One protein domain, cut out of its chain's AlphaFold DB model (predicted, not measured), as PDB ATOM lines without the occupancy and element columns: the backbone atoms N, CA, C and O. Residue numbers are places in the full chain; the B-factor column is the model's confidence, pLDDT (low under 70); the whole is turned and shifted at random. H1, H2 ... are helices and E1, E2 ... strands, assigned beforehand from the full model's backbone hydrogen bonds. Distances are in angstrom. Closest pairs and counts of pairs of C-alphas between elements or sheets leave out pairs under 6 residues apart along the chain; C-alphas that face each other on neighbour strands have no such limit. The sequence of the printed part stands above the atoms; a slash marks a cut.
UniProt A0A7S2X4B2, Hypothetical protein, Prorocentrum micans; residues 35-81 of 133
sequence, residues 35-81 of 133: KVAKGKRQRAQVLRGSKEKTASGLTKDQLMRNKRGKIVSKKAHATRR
ATOM      1  N   LYS A  35     -29.648  64.150 -44.131       86.06
ATOM      2  CA  LYS A  35     -30.774  63.191 -44.100       86.06
ATOM      3  C   LYS A  35     -30.311  61.734 -44.233       86.06
ATOM      4  O   LYS A  35     -30.989  60.811 -43.789       86.06
ATOM      5  N   VAL A  36     -29.128  61.535 -44.819       89.94
ATOM      6  CA  VAL A  36     -28.507  60.225 -45.044       89.94
ATOM      7  C   VAL A  36     -27.610  59.843 -43.865       89.94
ATOM      8  O   VAL A  36     -26.708  60.600 -43.487       89.94
ATOM      9  N   ALA A  37     -27.837  58.652 -43.315       89.56
ATOM     10  CA  ALA A  37     -26.985  58.010 -42.326       89.56
ATOM     11  C   ALA A  37     -25.790  57.335 -43.010       89.56
ATOM     12  O   ALA A  37     -25.965  56.492 -43.892       89.56
ATOM     13  N   LYS A  38     -24.576  57.671 -42.573       88.38
ATOM     14  CA  LYS A  38     -23.321  57.076 -43.052       88.38
ATOM     15  C   LYS A  38     -22.588  56.376 -41.899       88.38
ATOM     16  O   LYS A  38     -22.855  56.640 -40.726       88.38
ATOM     17  N   GLY A  39     -21.667  55.473 -42.233       89.00
ATOM     18  CA  GLY A  39     -20.809  54.778 -41.268       89.00
ATOM     19  C   GLY A  39     -21.417  53.523 -40.624       89.00
ATOM     20  O   GLY A  39     -22.504  53.061 -40.978       89.00
ATOM     21  N   LYS A  40     -20.697  52.955 -39.646       87.50
ATOM     22  CA  LYS A  40     -20.983  51.636 -39.039       87.50
ATOM     23  C   LYS A  40     -22.364  51.542 -38.380       87.50
ATOM     24  O   LYS A  40     -23.000  50.492 -38.409       87.50
ATOM     25  N   ARG A  41     -22.855  52.648 -37.809       91.12
ATOM     26  CA  ARG A  41     -24.147  52.725 -37.104       91.12
ATOM     27  C   ARG A  41     -25.297  53.233 -37.981       91.12
ATOM     28  O   ARG A  41     -26.364  53.515 -37.447       91.12
ATOM     29  N   GLN A  42     -25.131  53.310 -39.306       92.44
ATOM     30  CA  GLN A  42     -26.142  53.892 -40.203       92.44
ATOM     31  C   GLN A  42     -27.543  53.281 -40.029       92.44
ATOM     32  O   GLN A  42     -28.523  54.003 -39.883       92.44
ATOM     33  N   ARG A  43     -27.643  51.948 -39.949       91.31
ATOM     34  CA  ARG A  43     -28.928  51.250 -39.774       91.31
ATOM     35  C   ARG A  43     -29.548  51.514 -38.402       91.31
ATOM     36  O   ARG A  43     -30.763  51.587 -38.292       91.31
ATOM     37  N   ALA A  44     -28.720  51.680 -37.370       92.56
ATOM     38  CA  ALA A  44     -29.183  52.020 -36.028       92.56
ATOM     39  C   ALA A  44     -29.691  53.465 -35.952       92.56
ATOM     40  O   ALA A  44     -30.729  53.709 -35.348       92.56
ATOM     41  N   GLN A  45     -29.008  54.408 -36.609       92.19
ATOM     42  CA  GLN A  45     -29.433  55.810 -36.678       92.19
ATOM     43  C   GLN A  45     -30.772  55.972 -37.407       92.19
ATOM     44  O   GLN A  45     -31.615  56.739 -36.951       92.19
ATOM     45  N   VAL A  46     -30.980  55.227 -38.498       93.69
ATOM     46  CA  VAL A  46     -32.252  55.221 -39.239       93.69
ATOM     47  C   VAL A  46     -33.361  54.560 -38.427       93.69
ATOM     48  O   VAL A  46     -34.448  55.116 -38.316       93.69
ATOM     49  N   LEU A  47     -33.088  53.421 -37.782       91.56
ATOM     50  CA  LEU A  47     -34.087  52.754 -36.942       91.56
ATOM     51  C   LEU A  47     -34.506  53.618 -35.735       91.56
ATOM     52  O   LEU A  47     -35.683  53.643 -35.385       91.56
ATOM     53  N   ARG A  48     -33.559  54.369 -35.149       91.56
ATOM     54  CA  ARG A  48     -33.816  55.371 -34.098       91.56
ATOM     55  C   ARG A  48     -34.591  56.593 -34.615       91.56
ATOM     56  O   ARG A  48     -35.200  57.285 -33.815       91.56
ATOM     57  N   GLY A  49     -34.563  56.874 -35.919       88.75
ATOM     58  CA  GLY A  49     -35.185  58.062 -36.518       88.75
ATOM     59  C   GLY A  49     -34.299  59.311 -36.529       88.75
ATOM     60  O   GLY A  49     -34.770  60.400 -36.819       88.75
ATOM     61  N   SER A  50     -32.997  59.187 -36.246       87.44
ATOM     62  CA  SER A  50     -32.058  60.327 -36.308       87.44
ATOM     63  C   SER A  50     -31.733  60.764 -37.739       87.44
ATOM     64  O   SER A  50     -31.122  61.810 -37.950       87.44
ATOM     65  N   LYS A  51     -32.048  59.903 -38.710       88.56
ATOM     66  CA  LYS A  51     -31.774  60.039 -40.141       88.56
ATOM     67  C   LYS A  51     -32.898  59.338 -40.902       88.56
ATOM     68  O   LYS A  51     -33.424  58.341 -40.414       88.56
ATOM     69  N   GLU A  52     -33.218  59.816 -42.098       90.69
ATOM     70  CA  GLU A  52     -34.320  59.282 -42.912       90.69
ATOM     71  C   GLU A  52     -33.937  57.963 -43.601       90.69
ATOM     72  O   GLU A  52     -34.706  57.002 -43.603       90.69
ATOM     73  N   LYS A  53     -32.727  57.898 -44.175       92.19
ATOM     74  CA  LYS A  53     -32.269  56.759 -44.987       92.19
ATOM     75  C   LYS A  53     -30.803  56.416 -44.763       92.19
ATOM     76  O   LYS A  53     -30.006  57.279 -44.396       92.19
ATOM     77  N   THR A  54     -30.421  55.163 -44.993       92.50
ATOM     78  CA  THR A  54     -29.007  54.748 -45.001       92.50
ATOM     79  C   THR A  54     -28.303  55.214 -46.275       92.50
ATOM     80  O   THR A  54     -28.954  55.616 -47.238       92.50
ATOM     81  N   ALA A  55     -26.971  55.115 -46.324       89.12
ATOM     82  CA  ALA A  55     -26.206  55.388 -47.544       89.12
ATOM     83  C   ALA A  55     -26.645  54.498 -48.723       89.12
ATOM     84  O   ALA A  55     -26.621  54.934 -49.865       89.12
ATOM     85  N   SER A  56     -27.118  53.283 -48.429       86.69
ATOM     86  CA  SER A  56     -27.692  52.342 -49.398       86.69
ATOM     87  C   SER A  56     -29.182  52.573 -49.704       86.69
ATOM     88  O   SER A  56     -29.806  51.710 -50.309       86.69
ATOM     89  N   GLY A  57     -29.789  53.652 -49.200       90.50
ATOM     90  CA  GLY A  57     -31.193  53.995 -49.456       90.50
ATOM     91  C   GLY A  57     -32.245  53.259 -48.616       90.50
ATOM     92  O   GLY A  57     -33.427  53.407 -48.898       90.50
ATOM     93  N   LEU A  58     -31.867  52.499 -47.580       93.56
ATOM     94  CA  LEU A  58     -32.839  51.797 -46.730       93.56
ATOM     95  C   LEU A  58     -33.507  52.769 -45.754       93.56
ATOM     96  O   LEU A  58     -32.810  53.485 -45.029       93.56
ATOM     97  N   THR A  59     -34.835  52.735 -45.698       93.62
ATOM     98  CA  THR A  59     -35.653  53.484 -44.731       93.62
ATOM     99  C   THR A  59     -35.932  52.659 -43.473       93.62
ATOM    100  O   THR A  59     -35.630  51.461 -43.407       93.62
ATOM    101  N   LYS A  60     -36.519  53.297 -42.453       91.19
ATOM    102  CA  LYS A  60     -36.897  52.645 -41.189       91.19
ATOM    103  C   LYS A  60     -37.812  51.436 -41.416       91.19
ATOM    104  O   LYS A  60     -37.555  50.379 -40.843       91.19
ATOM    105  N   ASP A  61     -38.790  51.547 -42.311       92.44
ATOM    106  CA  ASP A  61     -39.789  50.495 -42.560       92.44
ATOM    107  C   ASP A  61     -39.187  49.236 -43.177       92.44
ATOM    108  O   ASP A  61     -39.689  48.130 -42.977       92.44
ATOM    109  N   GLN A  62     -38.073  49.389 -43.890       92.56
ATOM    110  CA  GLN A  62     -37.353  48.299 -44.538       92.56
ATOM    111  C   GLN A  62     -36.346  47.610 -43.605       92.56
ATOM    112  O   GLN A  62     -35.744  46.602 -43.991       92.56
ATOM    113  N   LEU A  63     -36.141  48.129 -42.391       95.00
ATOM    114  CA  LEU A  63     -35.218  47.591 -41.396       95.00
ATOM    115  C   LEU A  63     -35.965  46.845 -40.285       95.00
ATOM    116  O   LEU A  63     -37.095  47.158 -39.928       95.00
ATOM    117  N   MET A  64     -35.310  45.836 -39.720       94.56
ATOM    118  CA  MET A  64     -35.800  45.078 -38.568       94.56
ATOM    119  C   MET A  64     -34.642  44.652 -37.670       94.56
ATOM    120  O   MET A  64     -33.510  44.478 -38.134       94.56
ATOM    121  N   ARG A  65     -34.930  44.427 -36.387       94.38
ATOM    122  CA  ARG A  65     -34.008  43.778 -35.451       94.38
ATOM    123  C   ARG A  65     -34.274  42.273 -35.465       94.38
ATOM    124  O   ARG A  65     -35.413  41.849 -35.325       94.38
ATOM    125  N   ASN A  66     -33.240  41.463 -35.685       94.19
ATOM    126  CA  ASN A  66     -33.367  40.002 -35.647       94.19
ATOM    127  C   ASN A  66     -33.191  39.448 -34.218       94.19
ATOM    128  O   ASN A  66     -32.733  40.169 -33.332       94.19
ATOM    129  N   LYS A  67     -33.452  38.145 -34.012       91.06
ATOM    130  CA  LYS A  67     -33.277  37.480 -32.698       91.06
ATOM    131  C   LYS A  67     -31.865  37.615 -32.107       91.06
ATOM    132  O   LYS A  67     -31.684  37.527 -30.906       91.06
ATOM    133  N   ARG A  68     -30.852  37.830 -32.956       91.75
ATOM    134  CA  ARG A  68     -29.443  38.020 -32.560       91.75
ATOM    135  C   ARG A  68     -29.115  39.483 -32.231       91.75
ATOM    136  O   ARG A  68     -27.947  39.840 -32.146       91.75
ATOM    137  N   GLY A  69     -30.119  40.358 -32.168       92.31
ATOM    138  CA  GLY A  69     -29.958  41.784 -31.891       92.31
ATOM    139  C   GLY A  69     -29.373  42.619 -33.036       92.31
ATOM    140  O   GLY A  69     -29.150  43.812 -32.854       92.31
ATOM    141  N   LYS A  70     -29.142  42.045 -34.225       93.06
ATOM    142  CA  LYS A  70     -28.588  42.770 -35.382       93.06
ATOM    143  C   LYS A  70     -29.696  43.445 -36.193       93.06
ATOM    144  O   LYS A  70     -30.733  42.833 -36.454       93.06
ATOM    145  N   ILE A  71     -29.432  44.668 -36.661       94.50
ATOM    146  CA  ILE A  71     -30.329  45.406 -37.560       94.50
ATOM    147  C   ILE A  71     -30.041  45.012 -39.013       94.50
ATOM    148  O   ILE A  71     -28.948  45.241 -39.548       94.50
ATOM    149  N   VAL A  72     -31.035  44.407 -39.652       94.06
ATOM    150  CA  VAL A  72     -30.960  43.850 -41.006       94.06
ATOM    151  C   VAL A  72     -32.108  44.374 -41.866       94.06
ATOM    152  O   VAL A  72     -33.098  44.880 -41.346       94.06
ATOM    153  N   SER A  73     -31.976  44.260 -43.188       94.81
ATOM    154  CA  SER A  73     -33.084  44.530 -44.111       94.81
ATOM    155  C   SER A  73     -34.133  43.416 -44.021       94.81
ATOM    156  O   SER A  73     -33.772  42.236 -44.065       94.81
ATOM    157  N   LYS A  74     -35.417  43.790 -43.948       94.88
ATOM    158  CA  LYS A  74     -36.563  42.864 -43.957       94.88
ATOM    159  C   LYS A  74     -36.587  42.010 -45.225       94.88
ATOM    160  O   LYS A  74     -36.663  40.789 -45.130       94.88
ATOM    161  N   LYS A  75     -36.423  42.636 -46.399       93.62
ATOM    162  CA  LYS A  75     -36.380  41.948 -47.702       93.62
ATOM    163  C   LYS A  75     -35.284  40.886 -47.727       93.62
ATOM    164  O   LYS A  75     -35.556  39.720 -47.990       93.62
ATOM    165  N   ALA A  76     -34.058  41.276 -47.373       92.25
ATOM    166  CA  ALA A  76     -32.929  40.349 -47.353       92.25
ATOM    167  C   ALA A  76     -33.145  39.200 -46.355       92.25
ATOM    168  O   ALA A  76     -32.812  38.055 -46.655       92.25
ATOM    169  N   HIS A  77     -33.716  39.481 -45.180       94.31
ATOM    170  CA  HIS A  77     -34.034  38.444 -44.205       94.31
ATOM    171  C   HIS A  77     -35.057  37.437 -44.748       94.31
ATOM    172  O   HIS A  77     -34.795  36.236 -44.700       94.31
ATOM    173  N   ALA A  78     -36.166  37.919 -45.318       93.94
ATOM    174  CA  ALA A  78     -37.222  37.080 -45.876       93.94
ATOM    175  C   ALA A  78     -36.713  36.198 -47.025       93.94
ATOM    176  O   ALA A  78     -36.942  34.992 -47.020       93.94
ATOM    177  N   THR A  79     -35.945  36.761 -47.966       94.31
ATOM    178  CA  THR A  79     -35.335  35.985 -49.057       94.31
ATOM    179  C   THR A  79     -34.455  34.865 -48.507       94.31
ATOM    180  O   THR A  79     -34.623  33.708 -48.878       94.31
ATOM    181  N   ARG A  80     -33.551  35.162 -47.562       92.56
ATOM    182  CA  ARG A  80     -32.658  34.140 -46.987       92.56
ATOM    183  C   ARG A  80     -33.409  33.069 -46.188       92.56
ATOM    184  O   ARG A  80     -32.948  31.933 -46.149       92.56
ATOM    185  N   ARG A  81     -34.542  33.399 -45.556       93.06
ATOM    186  CA  ARG A  81     -35.416  32.417 -44.889       93.06
ATOM    187  C   ARG A  81     -36.069  31.472 -45.893       93.06
ATOM    188  O   ARG A  81     -35.878  30.271 -45.752       93.06
TER     189      ARG A  81
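AT A GLANCE: This is residues 35 to 81 of the 133 residues of the protein "Hypothetical protein" of Prorocentrum micans (UniProt A0A7S2X4B2). Three parts stand in a row: helix H1 with loops beside it at one end, the hairpin of short strands E1 and E2 in the middle, and helix H2 at the other end. The printed part has 47 residues, under half in named elements, in the order H1, E1, E2, H2; the class is mixed, the two-stranded sheet antiparallel. It is compact, with a radius of gyration of the C-alphas of 10.2 A, and spans 31 by 18 by 16 A.

HOW THE PARTS SIT: Look first at residues 36 to 37, paired parallel with 53 to 54. H1, residues 42 to 48, comes closest to E2, residues 71 to 73, at the C-alphas of Arg 43 and Ile 71, 6.4 A. E1, residues 63 to 65, forms a hairpin with E2 at 139 degrees; find N 64 and O 72 2.9 A apart. H2, residues 74 to 81, is apart from H1. In both helices every O i to N i+4 pair is within hydrogen-bond range.

IN THESE COORDINATES: Find C-alpha 42 at (-26.142, 53.892, -40.203); H1 runs 9.9 A from there. E1 and E2 each measure 7.2 A. H2 runs 10.6 A to C-alpha 81 at (-35.416, 32.417, -44.889).

THE WHOLE: The C-alphas of Lys 35 and Arg 81, the two farthest apart, are 31.1 A apart. The H1 to E1 link is long, 14 residues. The printed part has no cut, and no printed residue is under 70 in pLDDT.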